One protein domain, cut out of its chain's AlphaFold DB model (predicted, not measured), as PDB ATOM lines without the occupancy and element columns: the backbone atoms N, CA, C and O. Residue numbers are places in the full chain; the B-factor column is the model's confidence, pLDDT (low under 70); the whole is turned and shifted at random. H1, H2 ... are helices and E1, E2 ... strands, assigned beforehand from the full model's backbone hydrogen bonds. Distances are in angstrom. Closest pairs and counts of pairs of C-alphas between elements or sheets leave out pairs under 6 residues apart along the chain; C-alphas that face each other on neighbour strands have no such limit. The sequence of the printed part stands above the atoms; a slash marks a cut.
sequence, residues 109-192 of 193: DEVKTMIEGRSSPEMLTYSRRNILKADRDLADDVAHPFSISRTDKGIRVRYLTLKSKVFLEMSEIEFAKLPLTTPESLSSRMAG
ATOM      1  N   ASP A 109     328.821 166.760 236.719       90.56
ATOM      2  CA  ASP A 109     328.833 166.940 238.172       90.56
ATOM      3  C   ASP A 109     328.298 168.320 238.565       90.56
ATOM      4  O   ASP A 109     327.483 168.422 239.482       90.56
ATOM      5  N   GLU A 110     328.664 169.367 237.815       90.12
ATOM      6  CA  GLU A 110     328.121 170.711 238.020       90.12
ATOM      7  C   GLU A 110     326.595 170.723 237.860       90.12
ATOM      8  O   GLU A 110     325.874 171.220 238.729       90.12
ATOM      9  N   VAL A 111     326.087 170.125 236.778       87.88
ATOM     10  CA  VAL A 111     324.645 170.012 236.515       87.88
ATOM     11  C   VAL A 111     323.943 169.233 237.623       87.88
ATOM     12  O   VAL A 111     322.899 169.671 238.113       87.88
ATOM     13  N   LYS A 112     324.517 168.109 238.061       89.44
ATOM     14  CA  LYS A 112     323.952 167.287 239.134       89.44
ATOM     15  C   LYS A 112     323.810 168.084 240.431       89.44
ATOM     16  O   LYS A 112     322.718 168.114 240.998       89.44
ATOM     17  N   THR A 113     324.860 168.784 240.860       91.94
ATOM     18  CA  THR A 113     324.816 169.637 242.059       91.94
ATOM     19  C   THR A 113     323.755 170.733 241.939       91.94
ATOM     20  O   THR A 113     323.014 170.995 242.891       91.94
ATOM     21  N   MET A 114     323.622 171.354 240.764       92.56
ATOM     22  CA  MET A 114     322.598 172.374 240.538       92.56
ATOM     23  C   MET A 114     321.173 171.810 240.609       92.56
ATOM     24  O   MET A 114     320.298 172.439 241.211       92.56
ATOM     25  N   ILE A 115     320.932 170.623 240.045       88.75
ATOM     26  CA  ILE A 115     319.633 169.935 240.094       88.75
ATOM     27  C   ILE A 115     319.262 169.561 241.533       88.75
ATOM     28  O   ILE A 115     318.131 169.814 241.961       88.75
ATOM     29  N   GLU A 116     320.204 169.000 242.292       91.31
ATOM     30  CA  GLU A 116     320.008 168.658 243.706       91.31
ATOM     31  C   GLU A 116     319.645 169.903 244.525       91.31
ATOM     32  O   GLU A 116     318.676 169.892 245.288       91.31
ATOM     33  N   GLY A 117     320.349 171.017 244.297       90.75
ATOM     34  CA  GLY A 117     320.044 172.299 244.925       90.75
ATOM     35  C   GLY A 117     318.644 172.822 244.585       90.75
ATOM     36  O   GLY A 117     317.921 173.252 245.485       90.75
ATOM     37  N   ARG A 118     318.240 172.771 243.305       88.56
ATOM     38  CA  ARG A 118     316.915 173.230 242.833       88.56
ATOM     39  C   ARG A 118     315.761 172.386 243.373       88.56
ATOM     40  O   ARG A 118     314.661 172.911 243.537       88.56
ATOM     41  N   SER A 119     316.020 171.116 243.666       86.69
ATOM     42  CA  SER A 119     315.025 170.154 244.152       86.69
ATOM     43  C   SER A 119     314.901 170.129 245.680       86.69
ATOM     44  O   SER A 119     314.140 169.329 246.225       86.69
ATOM     45  N   SER A 120     315.638 170.985 246.395       88.38
ATOM     46  CA  SER A 120     315.630 170.996 247.856       88.38
ATOM     47  C   SER A 120     314.274 171.454 248.433       88.38
ATOM     48  O   SER A 120     313.593 172.304 247.847       88.38
ATOM     49  N   PRO A 121     313.875 170.969 249.625       89.19
ATOM     50  CA  PRO A 121     312.650 171.433 250.289       89.19
ATOM     51  C   PRO A 121     312.629 172.950 250.539       89.19
ATOM     52  O   PRO A 121     311.582 173.597 250.480       89.19
ATOM     53  N   GLU A 122     313.800 173.540 250.785       89.56
ATOM     54  CA  GLU A 122     313.960 174.981 250.988       89.56
ATOM     55  C   GLU A 122     313.585 175.761 249.723       89.56
ATOM     56  O   GLU A 122     312.871 176.764 249.803       89.56
ATOM     57  N   MET A 123     313.996 175.259 248.554       90.31
ATOM     58  CA  MET A 123     313.668 175.839 247.253       90.31
ATOM     59  C   MET A 123     312.171 175.793 246.948       90.31
ATOM     60  O   MET A 123     311.631 176.755 246.396       90.31
ATOM     61  N   LEU A 124     311.473 174.728 247.356       84.94
ATOM     62  CA  LEU A 124     310.026 174.607 247.152       84.94
ATOM     63  C   LEU A 124     309.247 175.727 247.855       84.94
ATOM     64  O   LEU A 124     308.275 176.237 247.302       84.94
ATOM     65  N   THR A 125     309.715 176.168 249.023       88.94
ATOM     66  CA  THR A 125     309.065 177.225 249.823       88.94
ATOM     67  C   THR A 125     309.632 178.626 249.584       88.94
ATOM     68  O   THR A 125     309.142 179.602 250.154       88.94
ATOM     69  N   TYR A 126     310.674 178.755 248.762       91.56
ATOM     70  CA  TYR A 126     311.301 180.039 248.487       91.56
ATOM     71  C   TYR A 126     310.478 180.852 247.482       91.56
ATOM     72  O   TYR A 126     310.239 180.418 246.353       91.56
ATOM     73  N   SER A 127     310.053 182.047 247.896       88.94
ATOM     74  CA  SER A 127     309.147 182.904 247.125       88.94
ATOM     75  C   SER A 127     309.856 183.817 246.120       88.94
ATOM     76  O   SER A 127     309.285 184.140 245.082       88.94
ATOM     77  N   ARG A 128     311.112 184.216 246.365       91.75
ATOM     78  CA  ARG A 128     311.838 185.195 245.529       91.75
ATOM     79  C   ARG A 128     312.692 184.538 244.442       91.75
ATOM     80  O   ARG A 128     313.821 184.945 244.185       91.75
ATOM     81  N   ARG A 129     312.142 183.525 243.766       87.31
ATOM     82  CA  ARG A 129     312.879 182.682 242.802       87.31
ATOM     83  C   ARG A 129     313.506 183.450 241.638       87.31
ATOM     84  O   ARG A 129     314.490 182.981 241.079       87.31
ATOM     85  N   ASN A 130     312.996 184.639 241.313       86.75
ATOM     86  CA  ASN A 130     313.547 185.490 240.256       86.75
ATOM     87  C   ASN A 130     315.011 185.891 240.493       86.75
ATOM     88  O   ASN A 130     315.714 186.165 239.525       86.75
ATOM     89  N   ILE A 131     315.502 185.874 241.740       91.19
ATOM     90  CA  ILE A 131     316.925 186.119 242.017       91.19
ATOM     91  C   ILE A 131     317.838 185.060 241.371       91.19
ATOM     92  O   ILE A 131     318.996 185.350 241.099       91.19
ATOM     93  N   LEU A 132     317.309 183.861 241.098       91.56
ATOM     94  CA  LEU A 132     318.036 182.727 240.518       91.56
ATOM     95  C   LEU A 132     317.909 182.638 238.988       91.56
ATOM     96  O   LEU A 132     318.364 181.661 238.399       91.56
ATOM     97  N   LYS A 133     317.221 183.591 238.346       86.12
ATOM     98  CA  LYS A 133     316.996 183.572 236.890       86.12
ATOM     99  C   LYS A 133     318.111 184.242 236.088       86.12
ATOM    100  O   LYS A 133     318.158 184.059 234.880       86.12
ATOM    101  N   ALA A 134     318.959 185.041 236.731       88.00
ATOM    102  CA  ALA A 134     319.961 185.836 236.036       88.00
ATOM    103  C   ALA A 134     321.307 185.791 236.751       88.00
ATOM    104  O   ALA A 134     321.374 185.941 237.976       88.00
ATOM    105  N   ASP A 135     322.353 185.647 235.946       93.25
ATOM    106  CA  ASP A 135     323.737 185.699 236.387       93.25
ATOM    107  C   ASP A 135     324.100 187.095 236.906       93.25
ATOM    108  O   ASP A 135     323.482 188.113 236.554       93.25
ATOM    109  N   ARG A 136     325.097 187.129 237.790       96.38
ATOM    110  CA  ARG A 136     325.567 188.350 238.441       96.38
ATOM    111  C   ARG A 136     327.055 188.553 238.251       96.38
ATOM    112  O   ARG A 136     327.842 187.623 238.414       96.38
ATOM    113  N   ASP A 137     327.443 189.797 238.011       96.62
ATOM    114  CA  ASP A 137     328.849 190.149 237.886       96.62
ATOM    115  C   ASP A 137     329.537 190.130 239.250       96.62
ATOM    116  O   ASP A 137     329.117 190.801 240.196       96.62
ATOM    117  N   LEU A 138     330.637 189.384 239.324       95.44
ATOM    118  CA  LEU A 138     331.625 189.481 240.392       95.44
ATOM    119  C   LEU A 138     332.804 190.342 239.915       95.44
ATOM    120  O   LEU A 138     332.861 190.763 238.761       95.44
ATOM    121  N   ALA A 139     333.763 190.618 240.805       91.19
ATOM    122  CA  ALA A 139     334.930 191.442 240.476       91.19
ATOM    123  C   ALA A 139     335.726 190.893 239.279       91.19
ATOM    124  O   ALA A 139     336.038 191.661 238.371       91.19
ATOM    125  N   ASP A 140     335.949 189.573 239.239       88.81
ATOM    126  CA  ASP A 140     336.776 188.880 238.236       88.81
ATOM    127  C   ASP A 140     336.098 187.631 237.634       88.81
ATOM    128  O   ASP A 140     336.732 186.847 236.925       88.81
ATOM    129  N   ASP A 141     334.811 187.425 237.918       94.88
ATOM    130  CA  ASP A 141     334.061 186.222 237.538       94.88
ATOM    131  C   ASP A 141     332.568 186.550 237.353       94.88
ATOM    132  O   ASP A 141     332.142 187.697 237.512       94.88
ATOM    133  N   VAL A 142     331.766 185.544 237.030       96.00
ATOM    134  CA  VAL A 142     330.311 185.624 236.915       96.00
ATOM    135  C   VAL A 142     329.695 184.577 237.829       96.00
ATOM    136  O   VAL A 142     330.061 183.405 237.787       96.00
ATOM    137  N   ALA A 143     328.760 184.999 238.672       97.06
ATOM    138  CA  ALA A 143     328.012 184.123 239.554       97.06
ATOM    139  C   ALA A 143     326.742 183.621 238.859       97.06
ATOM    140  O   ALA A 143     325.831 184.409 238.607       97.06
ATOM    141  N   HIS A 144     326.663 182.311 238.635       95.62
ATOM    142  CA  HIS A 144     325.479 181.614 238.148       95.62
ATOM    143  C   HIS A 144     324.663 181.049 239.317       95.62
ATOM    144  O   HIS A 144     325.049 180.030 239.908       95.62
ATOM    145  N   PRO A 145     323.566 181.707 239.730       96.62
ATOM    146  CA  PRO A 145     322.778 181.257 240.867       96.62
ATOM    147  C   PRO A 145     321.970 180.006 240.526       96.62
ATOM    148  O   PRO A 145     321.303 179.934 239.496       96.62
ATOM    149  N   PHE A 146     321.949 179.032 241.437       94.69
ATOM    150  CA  PHE A 146     321.209 177.786 241.206       94.69
ATOM    151  C   PHE A 146     320.277 177.388 242.350       94.69
ATOM    152  O   PHE A 146     319.276 176.720 242.100       94.69
ATOM    153  N   SER A 147     320.559 177.774 243.595       96.38
ATOM    154  CA  SER A 147     319.693 177.444 244.732       96.38
ATOM    155  C   SER A 147     319.882 178.407 245.899       96.38
ATOM    156  O   SER A 147     320.692 179.332 245.840       96.38
ATOM    157  N   ILE A 148     319.135 178.185 246.977       97.00
ATOM    158  CA  ILE A 148     319.297 178.891 248.249       97.00
ATOM    159  C   ILE A 148     319.569 177.908 249.382       97.00
ATOM    160  O   ILE A 148     319.220 176.733 249.283       97.00
ATOM    161  N   SER A 149     320.166 178.410 250.458       94.50
ATOM    162  CA  SER A 149     320.265 177.747 251.756       94.50
ATOM    163  C   SER A 149     319.631 178.618 252.836       94.50
ATOM    164  O   SER A 149     319.629 179.851 252.725       94.50
ATOM    165  N   ARG A 150     319.076 178.000 253.882       93.25
ATOM    166  CA  ARG A 150     318.662 178.724 255.089       93.25
ATOM    167  C   ARG A 150     319.657 178.480 256.213       93.25
ATOM    168  O   ARG A 150     319.973 177.342 256.542       93.25
ATOM    169  N   THR A 151     320.116 179.562 256.824       89.50
ATOM    170  CA  THR A 151     320.970 179.537 258.012       89.50
ATOM    171  C   THR A 151     320.328 180.340 259.144       89.50
ATOM    172  O   THR A 151     319.307 181.005 258.962       89.50
ATOM    173  N   ASP A 152     320.942 180.299 260.323       90.69
ATOM    174  CA  ASP A 152     320.615 181.154 261.472       90.69
ATOM    175  C   ASP A 152     320.688 182.658 261.139       90.69
ATOM    176  O   ASP A 152     319.945 183.464 261.695       90.69
ATOM    177  N   LYS A 153     321.553 183.029 260.191       88.88
ATOM    178  CA  LYS A 153     321.768 184.404 259.714       88.88
ATOM    179  C   LYS A 153     320.862 184.805 258.546       88.88
ATOM    180  O   LYS A 153     320.989 185.918 258.041       88.88
ATOM    181  N   GLY A 154     319.952 183.930 258.118       92.75
ATOM    182  CA  GLY A 154     318.981 184.194 257.059       92.75
ATOM    183  C   GLY A 154     319.200 183.359 255.798       92.75
ATOM    184  O   GLY A 154     319.732 182.253 255.838       92.75
ATOM    185  N   ILE A 155     318.722 183.873 254.664       96.19
ATOM    186  CA  ILE A 155     318.794 183.179 253.374       96.19
ATOM    187  C   ILE A 155     320.130 183.492 252.701       96.19
ATOM    188  O   ILE A 155     320.531 184.657 252.600       96.19
ATOM    189  N   ARG A 156     320.797 182.455 252.197       97.25
ATOM    190  CA  ARG A 156     321.978 182.587 251.341       97.25
ATOM    191  C   ARG A 156     321.683 182.057 249.948       97.25
ATOM    192  O   ARG A 156     320.985 181.060 249.799       97.25
ATOM    193  N   VAL A 157     322.230 182.715 248.934       97.75
ATOM    194  CA  VAL A 157     322.177 182.249 247.545       97.75
ATOM    195  C   VAL A 157     323.415 181.404 247.287       97.75
ATOM    196  O   VAL A 157     324.533 181.864 247.533       97.75
ATOM    197  N   ARG A 158     323.210 180.182 246.792       97.81
ATOM    198  CA  ARG A 158     324.274 179.329 246.265       97.81
ATOM    199  C   ARG A 158     324.422 179.579 244.768       97.81
ATOM    200  O   ARG A 158     323.433 179.564 244.027       97.81
ATOM    201  N   TYR A 159     325.657 179.780 244.339       97.69
ATOM    202  CA  TYR A 159     326.001 180.054 242.952       97.69
ATOM    203  C   TYR A 159     327.272 179.304 242.546       97.69
ATOM    204  O   TYR A 159     328.101 178.956 243.390       97.69
ATOM    205  N   LEU A 160     327.397 179.036 241.251       96.69
ATOM    206  CA  LEU A 160     328.606 178.523 240.616       96.69
ATOM    207  C   LEU A 160     329.311 179.691 239.931       96.69
ATOM    208  O   LEU A 160     328.672 180.450 239.205       96.69
ATOM    209  N   THR A 161     330.609 179.853 240.143       96.00
ATOM    210  CA  THR A 161     331.393 180.801 239.355       96.00
ATOM    211  C   THR A 161     331.671 180.234 237.963       96.00
ATOM    212  O   THR A 161     332.079 179.081 237.823       96.00
ATOM    213  N   LEU A 162     331.427 181.011 236.910       93.56
ATOM    214  CA  LEU A 162     331.494 180.504 235.537       93.56
ATOM    215  C   LEU A 162     332.921 180.322 235.027       93.56
ATOM    216  O   LEU A 162     333.183 179.362 234.299       93.56
ATOM    217  N   LYS A 163     333.843 181.202 235.427       91.56
ATOM    218  CA  LYS A 163     335.253 181.131 235.037       91.56
ATOM    219  C   LYS A 163     336.037 180.189 235.937       91.56
ATOM    220  O   LYS A 163     336.706 179.291 235.438       91.56
ATOM    221  N   SER A 164     335.958 180.384 237.251       92.94
ATOM    222  CA  SER A 164     336.727 179.579 238.211       92.94
ATOM    223  C   SER A 164     336.098 178.221 238.539       92.94
ATOM    224  O   SER A 164     336.789 177.371 239.094       92.94
ATOM    225  N   LYS A 165     334.829 177.989 238.168       93.31
ATOM    226  CA  LYS A 165     334.108 176.717 238.371       93.31
ATOM    227  C   LYS A 165     334.048 176.273 239.838       93.31
ATOM    228  O   LYS A 165     334.178 175.096 240.162       93.31
ATOM    229  N   VAL A 166     333.829 177.229 240.742       95.31
ATOM    230  CA  VAL A 166     333.738 177.009 242.191       95.31
ATOM    231  C   VAL A 166     332.320 177.272 242.687       95.31
ATOM    232  O   VAL A 166     331.695 178.281 242.359       95.31
ATOM    233  N   PHE A 167     331.818 176.371 243.529       96.75
ATOM    234  CA  PHE A 167     330.551 176.544 244.234       96.75
ATOM    235  C   PHE A 167     330.742 177.401 245.481       96.75
ATOM    236  O   PHE A 167     331.532 177.062 246.362       96.75
ATOM    237  N   LEU A 168     329.993 178.495 245.571       97.38
ATOM    238  CA  LEU A 168     330.087 179.463 246.657       97.38
ATOM    239  C   LEU A 168     328.696 179.875 247.151       97.38
ATOM    240  O   LEU A 168     327.669 179.605 246.524       97.38
ATOM    241  N   GLU A 169     328.669 180.555 248.297       97.31
ATOM    242  CA  GLU A 169     327.450 181.123 248.866       97.31
ATOM    243  C   GLU A 169     327.672 182.519 249.454       97.31
ATOM    244  O   GLU A 169     328.683 182.808 250.094       97.31
ATOM    245  N   MET A 170     326.681 183.394 249.311       97.38
ATOM    246  CA  MET A 170     326.654 184.718 249.949       97.38
ATOM    247  C   MET A 170     325.242 185.049 250.430       97.38
ATOM    248  O   MET A 170     324.306 184.311 250.120       97.38
ATOM    249  N   SER A 171     325.070 186.104 251.227       97.38
ATOM    250  CA  SER A 171     323.724 186.467 251.682       97.38
ATOM    251  C   SER A 171     322.823 186.853 250.500       97.38
ATOM    252  O   SER A 171     323.290 187.390 249.494       97.38
ATOM    253  N   GLU A 172     321.517 186.601 250.621       96.44
ATOM    254  CA  GLU A 172     320.522 186.968 249.597       96.44
ATOM    255  C   GLU A 172     320.599 188.459 249.230       96.44
ATOM    256  O   GLU A 172     320.517 188.823 248.059       96.44
ATOM    257  N   ILE A 173     320.809 189.319 250.230       95.81
ATOM    258  CA  ILE A 173     320.870 190.772 250.049       95.81
ATOM    259  C   ILE A 173     322.149 191.206 249.331       95.81
ATOM    260  O   ILE A 173     322.087 192.091 248.480       95.81
ATOM    261  N   GLU A 174     323.301 190.619 249.655       97.12
ATOM    262  CA  GLU A 174     324.550 190.911 248.939       97.12
ATOM    263  C   GLU A 174     324.455 190.462 247.485       97.12
ATOM    264  O   GLU A 174     324.766 191.247 246.593       97.12
ATOM    265  N   PHE A 175     323.927 189.259 247.242       97.38
ATOM    266  CA  PHE A 175     323.741 188.743 245.889       97.38
ATOM    267  C   PHE A 175     322.809 189.635 245.061       97.38
ATOM    268  O   PHE A 175     323.110 189.970 243.918       97.38
ATOM    269  N   ALA A 176     321.690 190.079 245.643       95.81
ATOM    270  CA  ALA A 176     320.725 190.944 244.965       95.81
ATOM    271  C   ALA A 176     321.297 192.318 244.570       95.81
ATOM    272  O   ALA A 176     320.788 192.939 243.636       95.81
ATOM    273  N   LYS A 177     322.329 192.800 245.275       97.06
ATOM    274  CA  LYS A 177     323.011 194.069 244.981       97.06
ATOM    275  C   LYS A 177     324.028 193.956 243.848       97.06
ATOM    276  O   LYS A 177     324.460 194.991 243.344       97.06
ATOM    277  N   LEU A 178     324.422 192.742 243.464       97.31
ATOM    278  CA  LEU A 178     325.362 192.555 242.369       97.31
ATOM    279  C   LEU A 178     324.738 193.010 241.036       97.31
ATOM    280  O   LEU A 178     323.538 192.781 240.803       97.31
ATOM    281  N   PRO A 179     325.530 193.624 240.138       95.88
ATOM    282  CA  PRO A 179     325.066 193.967 238.800       95.88
ATOM    283  C   PRO A 179     324.573 192.725 238.050       95.88
ATOM    284  O   PRO A 179     325.107 191.630 238.227       95.88
ATOM    285  N   LEU A 180     323.542 192.891 237.220       93.50
ATOM    286  CA  LEU A 180     323.135 191.851 236.275       93.50
ATOM    287  C   LEU A 180     324.222 191.678 235.217       93.50
ATOM    288  O   LEU A 180     324.681 192.669 234.651       93.50
ATOM    289  N   THR A 181     324.577 190.432 234.921       91.88
ATOM    290  CA  THR A 181     325.510 190.133 233.837       91.88
ATOM    291  C   THR A 181     324.861 190.426 232.485       91.88
ATOM    292  O   THR A 181     323.776 189.927 232.179       91.88
ATOM    293  N   THR A 182     325.527 191.238 231.664       86.94
ATOM    294  CA  THR A 182     325.173 191.448 230.250       86.94
ATOM    295  C   THR A 182     326.042 190.566 229.348       86.94
ATOM    296  O   THR A 182     327.106 190.126 229.792       86.94
ATOM    297  N   PRO A 183     325.651 190.318 228.081       83.00
ATOM    298  CA  PRO A 183     326.499 189.589 227.135       83.00
ATOM    299  C   PRO A 183     327.914 190.173 227.024       83.00
ATOM    300  O   PRO A 183     328.892 189.433 227.048       83.00
ATOM    301  N   GLU A 184     328.039 191.501 226.996       85.31
ATOM    302  CA  GLU A 184     329.326 192.196 226.900       85.31
ATOM    303  C   GLU A 184     330.182 191.991 228.158       85.31
ATOM    304  O   GLU A 184     331.391 191.759 228.055       85.31
ATOM    305  N   SER A 185     329.562 192.048 229.343       88.62
ATOM    306  CA  SER A 185     330.250 191.793 230.613       88.62
ATOM    307  C   SER A 185     330.712 190.339 230.709       88.62
ATOM    308  O   SER A 185     331.878 190.081 231.012       88.62
ATOM    309  N   LEU A 186     329.842 189.388 230.348       88.69
ATOM    310  CA  LEU A 186     330.166 187.964 230.312       88.69
ATOM    311  C   LEU A 186     331.368 187.703 229.399       88.69
ATOM    312  O   LEU A 186     332.363 187.132 229.845       88.69
ATOM    313  N   SER A 187     331.322 188.174 228.150       85.69
ATOM    314  CA  SER A 187     332.429 188.009 227.204       85.69
ATOM    315  C   SER A 187     333.732 188.613 227.729       85.69
ATOM    316  O   SER A 187     334.773 187.964 227.663       85.69
ATOM    317  N   SER A 188     333.681 189.815 228.309       87.31
ATOM    318  CA  SER A 188     334.868 190.488 228.854       87.31
ATOM    319  C   SER A 188     335.512 189.696 229.997       87.31
ATOM    320  O   SER A 188     336.736 189.610 230.084       87.31
ATOM    321  N   ARG A 189     334.699 189.078 230.859       87.94
ATOM    322  CA  ARG A 189     335.174 188.284 232.004       87.94
ATOM    323  C   ARG A 189     335.693 186.915 231.601       87.94
ATOM    324  O   ARG A 189     336.648 186.428 232.212       87.94
ATOM    325  N   MET A 190     335.113 186.333 230.554       85.50
ATOM    326  CA  MET A 190     335.562 185.054 230.019       85.50
ATOM    327  C   MET A 190     336.821 185.156 229.151       85.50
ATOM    328  O   MET A 190     337.570 184.187 229.068       85.50
ATOM    329  N   ALA A 191     337.093 186.316 228.546       76.44
ATOM    330  CA  ALA A 191     338.221 186.508 227.632       76.44
ATOM    331  C   ALA A 191     339.607 186.591 228.308       76.44
ATOM    332  O   ALA A 191     340.620 186.424 227.633       76.44
ATOM    333  N   GLY A 192     339.684 186.851 229.617       58.94
ATOM    334  CA  GLY A 192     340.959 186.949 230.335       58.94
ATOM    335  C   GLY A 192     341.436 185.597 230.864       58.94
ATOM    336  O   GLY A 192     341.073 185.245 231.986       58.94
TER     337      GLY A 192
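This is residues 109 to 192 of the 193 residues of an uncharacterized protein of Pseudomonas amygdali pv. lachrymans (UniProt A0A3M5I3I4). A small, strongly twisted sheet of three antiparallel strands makes the core, with the longest helix, H1, slanting over one face and the short helix H4 on the opposite face. The short helices H2 and H3 only graze the sheet, near E1, and H5 sits off the sheet at the far end of the longest axis from H2. The printed part has 84 residues with five named helices and three named strands, in the order H1 H2 H3 E1 E2 E3 H4 H5; the sheet runs E1 E2 E3, antiparallel throughout, and the class is mixed, helices and strands. The whole is compact, with a radius of gyration of the C-alphas of 12.7 A and spans of 37 by 28 by 20 A.

E1, residues 142 to 151, E2, residues 154 to 161, and E3, residues 167 to 171, form a meander, each strand the antiparallel neighbour of the one before. E1 and E3 are edge strands and E2 is the inner strand. E1 and E2 are a hairpin at 151 degrees between their directions, with N 144 and O 160 at 2.8 A and N 158 and O 147 at 2.8 A, within hydrogen-bond range. E2 and E3 are a hairpin at 147 degrees, with N 157 and O 170 at 2.9 A within that range. E1 bends by 74 degrees at residue 146. H1, residues 109 to 118, is on the sheet at a height of 9.4 A, over E1 and E2, and runs slantwise to the strands, at 42 degrees to E1 on the local plane. Its closest C-alphas to E1 are those of Gly 117 and Ser 147, 5.2 A apart. H4, residues 172 to 177, lies on the opposite face from H1, at a height of 7.3 A over the sheet, over E3 and slantwise to it at 55 degrees on the local plane. The closest C-alphas of H4 and E2 are those of Glu 172 and Arg 156, 4.9 A apart. H2, residues 121 to 125, only grazes the sheet with residues 122 to 123; its closest C-alphas to E1 are those of Met 123 and Ile 148, 6.5 A apart. H3, residues 129 to 132, only grazes it too; the C-alphas of Leu 132 and Pro 145 in E1 are the closest, at 5.0 A. H5, residues 183 to 190, is not on the sheet, but only just, with 4 pairs of C-alphas within 10 A; its closest C-alphas to E1 are those of Leu 186 and Val 142, 7.0 A apart. H3 and H4 are close but not clearly touching, with the C-alphas of Ile 131 and Ala 176 6.8 A apart. H1 and H5 are apart. In H1, H2, H4 and H5 every O i to N i+4 pair is within hydrogen-bond range; H3 is too short for such a pair.

H1 begins at C-alpha 109, (328.833, 166.940, 238.172), and measures 14.3 A from first to last C-alpha. E1 is 23.9 A long and ends at C-alpha 151, (320.970, 179.537, 258.012). E2 is 21.9 A long, and E3 is 14.2 A. H2 measures 6.8 A, H3 5.6 A and H4 8.8 A. H5 is 10.5 A long and ends at C-alpha 190, (335.562, 185.054, 230.019).

The two C-alphas farthest apart are those of Thr 125 and Gly 192, at 38.6 A. The printed part has no cut. The link from H3 to E1, with 9 residues, is short but not tight, and the other links are tight. The mean pLDDT of the printed part is 91.8, and residue 192 alone is under 70.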